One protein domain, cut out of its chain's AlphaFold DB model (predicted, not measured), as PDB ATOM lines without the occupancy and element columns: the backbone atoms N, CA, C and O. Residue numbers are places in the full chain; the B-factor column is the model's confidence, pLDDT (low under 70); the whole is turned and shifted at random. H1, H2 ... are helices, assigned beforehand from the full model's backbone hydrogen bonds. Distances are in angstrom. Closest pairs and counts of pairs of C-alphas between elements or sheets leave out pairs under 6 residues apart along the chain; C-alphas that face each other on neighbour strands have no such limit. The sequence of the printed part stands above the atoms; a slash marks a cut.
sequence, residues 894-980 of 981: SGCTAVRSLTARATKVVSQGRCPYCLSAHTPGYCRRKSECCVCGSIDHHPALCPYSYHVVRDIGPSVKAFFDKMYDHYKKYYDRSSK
ATOM      1  N   SER A 894     338.455 242.106 496.248       83.94
ATOM      2  CA  SER A 894     339.801 241.990 496.817       83.94
ATOM      3  C   SER A 894     339.862 242.192 498.337       83.94
ATOM      4  O   SER A 894     340.691 241.564 498.995       83.94
ATOM      5  N   GLY A 895     338.930 242.964 498.906       81.69
ATOM      6  CA  GLY A 895     338.764 243.171 500.349       81.69
ATOM      7  C   GLY A 895     337.904 242.138 501.070       81.69
ATOM      8  O   GLY A 895     337.606 242.332 502.247       81.69
ATOM      9  N   CYS A 896     337.470 241.073 500.391       86.38
ATOM     10  CA  CYS A 896     336.644 240.037 501.005       86.38
ATOM     11  C   CYS A 896     337.344 239.412 502.220       86.38
ATOM     12  O   CYS A 896     338.523 239.074 502.157       86.38
ATOM     13  N   THR A 897     336.613 239.215 503.314       85.44
ATOM     14  CA  THR A 897     337.073 238.452 504.491       85.44
ATOM     15  C   THR A 897     336.304 237.145 504.682       85.44
ATOM     16  O   THR A 897     336.790 236.257 505.373       85.44
ATOM     17  N   ALA A 898     335.146 236.990 504.028       87.75
ATOM     18  CA  ALA A 898     334.292 235.800 504.103       87.75
ATOM     19  C   ALA A 898     334.796 234.606 503.265       87.75
ATOM     20  O   ALA A 898     334.344 233.485 503.459       87.75
ATOM     21  N   VAL A 899     335.727 234.832 502.331       88.69
ATOM     22  CA  VAL A 899     336.457 233.776 501.610       88.69
ATOM     23  C   VAL A 899     337.933 234.163 501.622       88.69
ATOM     24  O   VAL A 899     338.314 235.143 500.975       88.69
ATOM     25  N   ARG A 900     338.753 233.449 502.400       87.75
ATOM     26  CA  ARG A 900     340.171 233.796 502.624       87.75
ATOM     27  C   ARG A 900     341.147 232.946 501.811       87.75
ATOM     28  O   ARG A 900     342.063 233.518 501.237       87.75
ATOM     29  N   SER A 901     340.928 231.635 501.725       93.62
ATOM     30  CA  SER A 901     341.715 230.718 500.880       93.62
ATOM     31  C   SER A 901     341.818 231.236 499.437       93.62
ATOM     32  O   SER A 901     340.812 231.630 498.834       93.62
ATOM     33  N   LEU A 902     343.036 231.258 498.895       93.44
ATOM     34  CA  LEU A 902     343.323 231.604 497.509       93.44
ATOM     35  C   LEU A 902     342.731 230.562 496.558       93.44
ATOM     36  O   LEU A 902     342.057 230.936 495.597       93.44
ATOM     37  N   THR A 903     342.896 229.274 496.861       93.31
ATOM     38  CA  THR A 903     342.326 228.182 496.060       93.31
ATOM     39  C   THR A 903     340.799 228.296 495.978       93.31
ATOM     40  O   THR A 903     340.230 228.298 494.884       93.31
ATOM     41  N   ALA A 904     340.114 228.526 497.103       92.44
ATOM     42  CA  ALA A 904     338.666 228.730 497.138       92.44
ATOM     43  C   ALA A 904     338.222 229.996 496.383       92.44
ATOM     44  O   ALA A 904     337.154 229.997 495.765       92.44
ATOM     45  N   ARG A 905     339.021 231.074 496.389       94.44
ATOM     46  CA  ARG A 905     338.748 232.264 495.565       94.44
ATOM     47  C   ARG A 905     338.899 231.975 494.074       94.44
ATOM     48  O   ARG A 905     337.993 232.307 493.314       94.44
ATOM     49  N   ALA A 906     340.010 231.372 493.656       93.50
ATOM     50  CA  ALA A 906     340.302 231.115 492.249       93.50
ATOM     51  C   ALA A 906     339.279 230.145 491.638       93.50
ATOM     52  O   ALA A 906     338.662 230.462 490.621       93.50
ATOM     53  N   THR A 907     338.993 229.029 492.317       92.44
ATOM     54  CA  THR A 907     337.956 228.068 491.908       92.44
ATOM     55  C   THR A 907     336.581 228.724 491.799       92.44
ATOM     56  O   THR A 907     335.856 228.461 490.843       92.44
ATOM     57  N   LYS A 908     336.233 229.646 492.711       92.12
ATOM     58  CA  LYS A 908     334.955 230.380 492.685       92.12
ATOM     59  C   LYS A 908     334.874 231.476 491.614       92.12
ATOM     60  O   LYS A 908     333.774 231.925 491.308       92.12
ATOM     61  N   VAL A 909     336.000 231.914 491.053       92.81
ATOM     62  CA  VAL A 909     336.054 232.802 489.877       92.81
ATOM     63  C   VAL A 909     335.887 231.981 488.602       92.81
ATOM     64  O   VAL A 909     335.045 232.302 487.767       92.81
ATOM     65  N   VAL A 910     336.617 230.872 488.497       92.06
ATOM     66  CA  VAL A 910     336.579 229.992 487.327       92.06
ATOM     67  C   VAL A 910     335.215 229.315 487.162       92.06
ATOM     68  O   VAL A 910     334.676 229.318 486.059       92.06
ATOM     69  N   SER A 911     334.579 228.852 488.245       88.38
ATOM     70  CA  SER A 911     333.214 228.295 488.196       88.38
ATOM     71  C   SER A 911     332.108 229.326 487.931       88.38
ATOM     72  O   SER A 911     330.962 228.944 487.715       88.38
ATOM     73  N   GLN A 912     332.430 230.625 487.919       89.06
ATOM     74  CA  GLN A 912     331.539 231.700 487.459       89.06
ATOM     75  C   GLN A 912     331.761 232.061 485.980       89.06
ATOM     76  O   GLN A 912     331.247 233.086 485.532       89.06
ATOM     77  N   GLY A 913     332.562 231.289 485.234       88.62
ATOM     78  CA  GLY A 913     332.911 231.608 483.849       88.62
ATOM     79  C   GLY A 913     333.710 232.906 483.719       88.62
ATOM     80  O   GLY A 913     333.517 233.658 482.766       88.62
ATOM     81  N   ARG A 914     334.595 233.203 484.684       90.94
ATOM     82  CA  ARG A 914     335.412 234.428 484.708       90.94
ATOM     83  C   ARG A 914     336.905 234.121 484.680       90.94
ATOM     84  O   ARG A 914     337.379 233.224 485.374       90.94
ATOM     85  N   CYS A 915     337.650 234.912 483.914       91.56
ATOM     86  CA  CYS A 915     339.093 234.768 483.779       91.56
ATOM     87  C   CYS A 915     339.806 235.111 485.108       91.56
ATOM     88  O   CYS A 915     339.543 236.181 485.674       91.56
ATOM     89  N   PRO A 916     340.749 234.280 485.602       90.38
ATOM     90  CA  PRO A 916     341.472 234.546 486.853       90.38
ATOM     91  C   PRO A 916     342.322 235.829 486.802       90.38
ATOM     92  O   PRO A 916     342.548 236.473 487.829       90.38
ATOM     93  N   TYR A 917     342.748 236.250 485.608       90.38
ATOM     94  CA  TYR A 917     343.584 237.435 485.427       90.38
ATOM     95  C   TYR A 917     342.796 238.747 485.548       90.38
ATOM     96  O   TYR A 917     343.341 239.728 486.045       90.38
ATOM     97  N   CYS A 918     341.520 238.798 485.142       89.81
ATOM     98  CA  CYS A 918     340.753 240.053 485.051       89.81
ATOM     99  C   CYS A 918     339.361 240.037 485.721       89.81
ATOM    100  O   CYS A 918     338.660 241.048 485.683       89.81
ATOM    101  N   LEU A 919     338.936 238.905 486.298       89.31
ATOM    102  CA  LEU A 919     337.593 238.636 486.855       89.31
ATOM    103  C   LEU A 919     336.404 238.884 485.905       89.31
ATOM    104  O   LEU A 919     335.248 238.840 486.333       89.31
ATOM    105  N   SER A 920     336.665 239.123 484.623       87.75
ATOM    106  CA  SER A 920     335.651 239.351 483.593       87.75
ATOM    107  C   SER A 920     335.417 238.071 482.791       87.75
ATOM    108  O   SER A 920     336.293 237.208 482.728       87.75
ATOM    109  N   ALA A 921     334.235 237.937 482.191       87.75
ATOM    110  CA  ALA A 921     333.949 236.871 481.236       87.75
ATOM    111  C   ALA A 921     334.410 237.315 479.838       87.75
ATOM    112  O   ALA A 921     334.048 238.403 479.392       87.75
ATOM    113  N   HIS A 922     335.230 236.499 479.176       88.19
ATOM    114  CA  HIS A 922     335.676 236.684 477.789       88.19
ATOM    115  C   HIS A 922     336.237 235.367 477.229       88.19
ATOM    116  O   HIS A 922     336.680 234.511 477.993       88.19
ATOM    117  N   THR A 923     336.305 235.211 475.909       86.69
ATOM    118  CA  THR A 923     336.982 234.069 475.269       86.69
ATOM    119  C   THR A 923     338.424 233.898 475.788       86.69
ATOM    120  O   THR A 923     339.150 234.894 475.919       86.69
ATOM    121  N   PRO A 924     338.884 232.668 476.097       86.56
ATOM    122  CA  PRO A 924     340.293 232.403 476.391       86.56
ATOM    123  C   PRO A 924     341.210 232.962 475.291       86.56
ATOM    124  O   PRO A 924     340.864 232.945 474.114       86.56
ATOM    125  N   GLY A 925     342.357 233.516 475.681       82.19
ATOM    126  CA  GLY A 925     343.295 234.230 474.802       82.19
ATOM    127  C   GLY A 925     343.052 235.743 474.729       82.19
ATOM    128  O   GLY A 925     344.002 236.517 474.705       82.19
ATOM    129  N   TYR A 926     341.802 236.207 474.820       84.25
ATOM    130  CA  TYR A 926     341.442 237.620 474.608       84.25
ATOM    131  C   TYR A 926     341.536 238.502 475.875       84.25
ATOM    132  O   TYR A 926     340.846 239.518 475.997       84.25
ATOM    133  N   CYS A 927     342.396 238.145 476.838       86.69
ATOM    134  CA  CYS A 927     342.572 238.914 478.075       86.69
ATOM    135  C   CYS A 927     343.326 240.229 477.812       86.69
ATOM    136  O   CYS A 927     344.551 240.261 477.749       86.69
ATOM    137  N   ARG A 928     342.609 241.356 477.722       82.81
ATOM    138  CA  ARG A 928     343.214 242.686 477.490       82.81
ATOM    139  C   ARG A 928     343.866 243.326 478.733       82.81
ATOM    140  O   ARG A 928     344.218 244.506 478.692       82.81
ATOM    141  N   ARG A 929     344.016 242.611 479.857       80.94
ATOM    142  CA  ARG A 929     344.597 243.180 481.087       80.94
ATOM    143  C   ARG A 929     346.127 243.185 481.017       80.94
ATOM    144  O   ARG A 929     346.757 242.180 481.307       80.94
ATOM    145  N   LYS A 930     346.701 244.361 480.742       78.00
ATOM    146  CA  LYS A 930     348.144 244.648 480.881       78.00
ATOM    147  C   LYS A 930     348.533 245.298 482.223       78.00
ATOM    148  O   LYS A 930     349.678 245.670 482.414       78.00
ATOM    149  N   SER A 931     347.580 245.508 483.135       81.44
ATOM    150  CA  SER A 931     347.845 246.177 484.415       81.44
ATOM    151  C   SER A 931     348.424 245.205 485.443       81.44
ATOM    152  O   SER A 931     347.760 244.219 485.767       81.44
ATOM    153  N   GLU A 932     349.562 245.551 486.022       86.56
ATOM    154  CA  GLU A 932     350.212 244.887 487.156       86.56
ATOM    155  C   GLU A 932     349.298 244.655 488.375       86.56
ATOM    156  O   GLU A 932     348.198 245.214 488.502       86.56
ATOM    157  N   CYS A 933     349.733 243.788 489.291       85.19
ATOM    158  CA  CYS A 933     349.100 243.624 490.593       85.19
ATOM    159  C   CYS A 933     349.665 244.647 491.588       85.19
ATOM    160  O   CYS A 933     350.805 244.527 492.028       85.19
ATOM    161  N   CYS A 934     348.836 245.597 492.033       80.88
ATOM    162  CA  CYS A 934     349.182 246.667 492.988       80.88
ATOM    163  C   CYS A 934     349.527 246.197 494.426       80.88
ATOM    164  O   CYS A 934     349.373 246.955 495.382       80.88
ATOM    165  N   VAL A 935     349.895 244.927 494.594       78.12
ATOM    166  CA  VAL A 935     350.334 244.295 495.847       78.12
ATOM    167  C   VAL A 935     351.696 243.603 495.665       78.12
ATOM    168  O   VAL A 935     352.419 243.458 496.641       78.12
ATOM    169  N   CYS A 936     352.063 243.177 494.444       83.62
ATOM    170  CA  CYS A 936     353.292 242.405 494.195       83.62
ATOM    171  C   CYS A 936     353.819 242.447 492.735       83.62
ATOM    172  O   CYS A 936     354.492 241.510 492.308       83.62
ATOM    173  N   GLY A 937     353.457 243.454 491.931       82.56
ATOM    174  CA  GLY A 937     353.912 243.631 490.540       82.56
ATOM    175  C   GLY A 937     353.262 242.686 489.517       82.56
ATOM    176  O   GLY A 937     352.608 243.145 488.589       82.56
ATOM    177  N   SER A 938     353.366 241.367 489.707       84.25
ATOM    178  CA  SER A 938     352.933 240.322 488.753       84.25
ATOM    179  C   SER A 938     351.598 240.608 488.029       84.25
ATOM    180  O   SER A 938     350.575 240.936 488.638       84.25
ATOM    181  N   ILE A 939     351.607 240.454 486.702       84.88
ATOM    182  CA  ILE A 939     350.429 240.601 485.826       84.88
ATOM    183  C   ILE A 939     349.501 239.371 485.871       84.88
ATOM    184  O   ILE A 939     348.307 239.477 485.581       84.88
ATOM    185  N   ASP A 940     350.032 238.230 486.313       83.44
ATOM    186  CA  ASP A 940     349.502 236.864 486.160       83.44
ATOM    187  C   ASP A 940     348.289 236.541 487.048       83.44
ATOM    188  O   ASP A 940     347.806 235.412 487.087       83.44
ATOM    189  N   HIS A 941     347.784 237.511 487.809       88.62
ATOM    190  CA  HIS A 941     346.614 237.337 488.667       88.62
ATOM    191  C   HIS A 941     345.937 238.670 488.990       88.62
ATOM    192  O   HIS A 941     346.583 239.715 489.111       88.62
ATOM    193  N   HIS A 942     344.611 238.661 489.144       90.88
ATOM    194  CA  HIS A 942     343.882 239.841 489.610       90.88
ATOM    195  C   HIS A 942     344.240 240.157 491.082       90.88
ATOM    196  O   HIS A 942     344.353 239.214 491.864       90.88
ATOM    197  N   PRO A 943     344.302 241.427 491.545       88.81
ATOM    198  CA  PRO A 943     344.647 241.757 492.941       88.81
ATOM    199  C   PRO A 943     343.749 241.112 494.010       88.81
ATOM    200  O   PRO A 943     344.144 240.952 495.162       88.81
ATOM    201  N   ALA A 944     342.538 240.685 493.634       89.69
ATOM    202  CA  ALA A 944     341.644 239.921 494.508       89.69
ATOM    203  C   ALA A 944     342.063 238.458 494.750       89.69
ATOM    204  O   ALA A 944     341.523 237.823 495.657       89.69
ATOM    205  N   LEU A 945     342.994 237.949 493.945       90.88
ATOM    206  CA  LEU A 945     343.617 236.628 494.018       90.88
ATOM    207  C   LEU A 945     345.114 236.735 494.380       90.88
ATOM    208  O   LEU A 945     345.846 235.771 494.218       90.88
ATOM    209  N   CYS A 946     345.608 237.889 494.836       91.62
ATOM    210  CA  CYS A 946     347.035 238.027 495.128       91.62
ATOM    211  C   CYS A 946     347.451 237.193 496.358       91.62
ATOM    212  O   CYS A 946     346.894 237.424 497.436       91.62
ATOM    213  N   PRO A 947     348.441 236.280 496.244       86.75
ATOM    214  CA  PRO A 947     348.910 235.459 497.367       86.75
ATOM    215  C   PRO A 947     349.599 236.271 498.474       86.75
ATOM    216  O   PRO A 947     349.706 235.784 499.594       86.75
ATOM    217  N   TYR A 948     350.027 237.502 498.177       85.31
ATOM    218  CA  TYR A 948     350.646 238.440 499.123       85.31
ATOM    219  C   TYR A 948     349.638 239.435 499.739       85.31
ATOM    220  O   TYR A 948     350.018 240.346 500.469       85.31
ATOM    221  N   SER A 949     348.337 239.298 499.455       85.19
ATOM    222  CA  SER A 949     347.305 240.177 500.019       85.19
ATOM    223  C   SER A 949     346.907 239.750 501.430       85.19
ATOM    224  O   SER A 949     346.473 238.623 501.631       85.19
ATOM    225  N   TYR A 950     346.911 240.679 502.392       81.56
ATOM    226  CA  TYR A 950     346.497 240.458 503.793       81.56
ATOM    227  C   TYR A 950     345.110 239.788 503.973       81.56
ATOM    228  O   TYR A 950     344.824 239.141 504.983       81.56
ATOM    229  N   HIS A 951     344.217 239.937 502.991       81.56
ATOM    230  CA  HIS A 951     342.874 239.345 503.011       81.56
ATOM    231  C   HIS A 951     342.822 237.906 502.461       81.56
ATOM    232  O   HIS A 951     341.780 237.254 502.553       81.56
ATOM    233  N   VAL A 952     343.925 237.424 501.889       88.44
ATOM    234  CA  VAL A 952     344.099 236.106 501.273       88.44
ATOM    235  C   VAL A 952     344.960 235.228 502.189       88.44
ATOM    236  O   VAL A 952     345.839 235.717 502.891       88.44
ATOM    237  N   VAL A 953     344.689 233.926 502.209       88.44
ATOM    238  CA  VAL A 953     345.562 232.900 502.799       88.44
ATOM    239  C   VAL A 953     346.206 232.142 501.642       88.44
ATOM    240  O   VAL A 953     345.494 231.702 500.741       88.44
ATOM    241  N   ARG A 954     347.538 232.012 501.650       88.44
ATOM    242  CA  ARG A 954     348.315 231.352 500.588       88.44
ATOM    243  C   ARG A 954     348.291 229.827 500.753       88.44
ATOM    244  O   ARG A 954     349.280 229.226 501.154       88.44
ATOM    245  N   ASP A 955     347.159 229.213 500.432       88.62
ATOM    246  CA  ASP A 955     346.932 227.761 500.431       88.62
ATOM    247  C   ASP A 955     347.270 227.120 499.070       88.62
ATOM    248  O   ASP A 955     346.462 226.404 498.475       88.62
ATOM    249  N   ILE A 956     348.463 227.433 498.553       87.56
ATOM    250  CA  ILE A 956     348.976 226.962 497.258       87.56
ATOM    251  C   ILE A 956     350.436 226.504 497.387       87.56
ATOM    252  O   ILE A 956     351.143 226.926 498.302       87.56
ATOM    253  N   GLY A 957     350.882 225.654 496.456       79.12
ATOM    254  CA  GLY A 957     352.270 225.185 496.374       79.12
ATOM    255  C   GLY A 957     353.286 226.290 496.028       79.12
ATOM    256  O   GLY A 957     352.901 227.439 495.795       79.12
ATOM    257  N   PRO A 958     354.592 225.960 495.963       73.94
ATOM    258  CA  PRO A 958     355.667 226.953 495.851       73.94
ATOM    259  C   PRO A 958     355.609 227.796 494.565       73.94
ATOM    260  O   PRO A 958     355.920 228.985 494.602       73.94
ATOM    261  N   SER A 959     355.168 227.223 493.439       86.19
ATOM    262  CA  SER A 959     355.031 227.960 492.176       86.19
ATOM    263  C   SER A 959     353.671 228.656 492.064       86.19
ATOM    264  O   SER A 959     352.662 228.061 491.675       86.19
ATOM    265  N   VAL A 960     353.667 229.963 492.348       85.94
ATOM    266  CA  VAL A 960     352.515 230.855 492.126       85.94
ATOM    267  C   VAL A 960     352.076 230.833 490.657       85.94
ATOM    268  O   VAL A 960     350.878 230.779 490.380       85.94
ATOM    269  N   LYS A 961     353.031 230.826 489.715       85.44
ATOM    270  CA  LYS A 961     352.738 230.813 488.276       85.44
ATOM    271  C   LYS A 961     352.017 229.526 487.866       85.44
ATOM    272  O   LYS A 961     350.932 229.610 487.304       85.44
ATOM    273  N   ALA A 962     352.543 228.356 488.241       87.62
ATOM    274  CA  ALA A 962     351.936 227.069 487.884       87.62
ATOM    275  C   ALA A 962     350.520 226.895 488.468       87.62
ATOM    276  O   ALA A 962     349.659 226.278 487.838       87.62
ATOM    277  N   PHE A 963     350.241 227.474 489.645       92.88
ATOM    278  CA  PHE A 963     348.878 227.546 490.172       92.88
ATOM    279  C   PHE A 963     347.956 228.365 489.253       92.88
ATOM    280  O   PHE A 963     346.873 227.893 488.904       92.88
ATOM    281  N   PHE A 964     348.367 229.563 488.827       91.69
ATOM    282  CA  PHE A 964     347.538 230.405 487.960       91.69
ATOM    283  C   PHE A 964     347.399 229.872 486.532       91.69
ATOM    284  O   PHE A 964     346.284 229.909 486.010       91.69
ATOM    285  N   ASP A 965     348.453 229.286 485.958       90.50
ATOM    286  CA  ASP A 965     348.396 228.564 484.681       90.50
ATOM    287  C   ASP A 965     347.340 227.440 484.755       90.50
ATOM    288  O   ASP A 965     346.409 227.392 483.951       90.50
ATOM    289  N   LYS A 966     347.389 226.598 485.801       92.38
ATOM    290  CA  LYS A 966     346.407 225.521 486.028       92.38
ATOM    291  C   LYS A 966     344.982 226.051 486.225       92.38
ATOM    292  O   LYS A 966     344.025 225.468 485.711       92.38
ATOM    293  N   MET A 967     344.804 227.165 486.939       92.56
ATOM    294  CA  MET A 967     343.491 227.808 487.072       92.56
ATOM    295  C   MET A 967     342.987 228.387 485.740       92.56
ATOM    296  O   MET A 967     341.780 228.384 485.491       92.56
ATOM    297  N   TYR A 968     343.883 228.844 484.866       92.06
ATOM    298  CA  TYR A 968     343.550 229.306 483.522       92.06
ATOM    299  C   TYR A 968     343.194 228.144 482.575       92.06
ATOM    300  O   TYR A 968     342.250 228.265 481.796       92.06
ATOM    301  N   ASP A 969     343.823 226.976 482.717       91.88
ATOM    302  CA  ASP A 969     343.390 225.745 482.038       91.88
ATOM    303  C   ASP A 969     342.006 225.279 482.498       91.88
ATOM    304  O   ASP A 969     341.182 224.867 481.679       91.88
ATOM    305  N   HIS A 970     341.706 225.364 483.799       91.69
ATOM    306  CA  HIS A 970     340.354 225.106 484.301       91.69
ATOM    307  C   HIS A 970     339.336 226.123 483.749       91.69
ATOM    308  O   HIS A 970     338.202 225.744 483.459       91.69
ATOM    309  N   TYR A 971     339.736 227.383 483.539       92.44
ATOM    310  CA  TYR A 971     338.914 228.403 482.877       92.44
ATOM    311  C   TYR A 971     338.663 228.096 481.397       92.44
ATOM    312  O   TYR A 971     337.518 228.148 480.948       92.44
ATOM    313  N   LYS A 972     339.702 227.699 480.654       90.88
ATOM    314  CA  LYS A 972     339.579 227.255 479.262       90.88
ATOM    315  C   LYS A 972     338.639 226.046 479.157       90.88
ATOM    316  O   LYS A 972     337.648 226.111 478.443       90.88
ATOM    317  N   LYS A 973     338.846 225.014 479.983       90.19
ATOM    318  CA  LYS A 973     337.988 223.812 480.053       90.19
ATOM    319  C   LYS A 973     336.544 224.101 480.488       90.19
ATOM    320  O   LYS A 973     335.650 223.346 480.119       90.19
ATOM    321  N   TYR A 974     336.296 225.160 481.264       88.69
ATOM    322  CA  TYR A 974     334.937 225.642 481.539       88.69
ATOM    323  C   TYR A 974     334.324 226.241 480.264       88.69
ATOM    324  O   TYR A 974     333.248 225.820 479.848       88.69
ATOM    325  N   TYR A 975     335.035 227.164 479.608       85.19
ATOM    326  CA  TYR A 975     334.567 227.832 478.390       85.19
ATOM    327  C   TYR A 975     334.298 226.838 477.245       85.19
ATOM    328  O   TYR A 975     333.229 226.869 476.644       85.19
ATOM    329  N   ASP A 976     335.211 225.894 477.009       85.62
ATOM    330  CA  ASP A 976     335.109 224.868 475.958       85.62
ATOM    331  C   ASP A 976     333.932 223.892 476.176       85.62
ATOM    332  O   ASP A 976     333.485 223.236 475.234       85.62
ATOM    333  N   ARG A 977     333.416 223.788 477.412       83.69
ATOM    334  CA  ARG A 977     332.187 223.042 477.747       83.69
ATOM    335  C   ARG A 977     330.940 223.920 477.635       83.69
ATOM    336  O   ARG A 977     329.925 223.455 477.133       83.69
ATOM    337  N   SER A 978     331.017 225.182 478.056       73.38
ATOM    338  CA  SER A 978     329.928 226.160 477.911       73.38
ATOM    339  C   SER A 978     329.687 226.619 476.469       73.38
ATOM    340  O   SER A 978     328.632 227.168 476.203       73.38
ATOM    341  N   SER A 979     330.636 226.403 475.554       65.50
ATOM    342  CA  SER A 979     330.526 226.741 474.125       65.50
ATOM    343  C   SER A 979     330.057 225.566 473.244       65.50
ATOM    344  O   SER A 979     330.154 225.645 472.020       65.50
ATOM    345  N   LYS A 980     329.603 224.460 473.856       56.75
ATOM    346  CA  LYS A 980     329.027 223.271 473.188       56.75
ATOM    347  C   LYS A 980     327.549 223.041 473.552       56.75
ATOM    348  O   LYS A 980     327.014 221.962 473.300       56.75
TER     349      LYS A 980
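Overview. This is residues 894 to 980 of the 981 residues of the protein "CCHC-type domain-containing protein" of Teladorsagia circumcincta (UniProt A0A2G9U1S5). There is little regular structure here: two helices, H1 and the longer H2, lie side by side and run the same way, and the long link between them winds in wide loops over one side of the pair. The printed part has 87 residues with two named helices, H1 then H2, and no named strand; the class is all helix, with 28 residues in named elements. It is compact, with a radius of gyration of the C-alphas of 12.3 A, and elongated, spanning 39 by 25 by 24 A.

Arrangement. H1, residues 902 to 910, touches H2, residues 960 to 978, at a shallow tilt of 26 degrees. Their closest C-alphas, of Val 910 and Tyr 971, are 5.3 A apart. H2 touches H1 with residues 967 to 974 alone. Every O i to N i+4 pair is within hydrogen-bond range in H1, and 14 of 15 in H2.

Along the chain. H1 begins at C-alpha 902 (343.323, 231.604, 497.509). H2, 27.1 A long, ends at C-alpha 978 (329.928, 226.160, 477.911).

Size, cuts and confidence. The C-alphas farthest apart, of Tyr 950 and Lys 980, are 39.2 A apart. The printed part has no cut. The link of residues 911 to 959 is long. Residues 979 to 980 have pLDDT under 70.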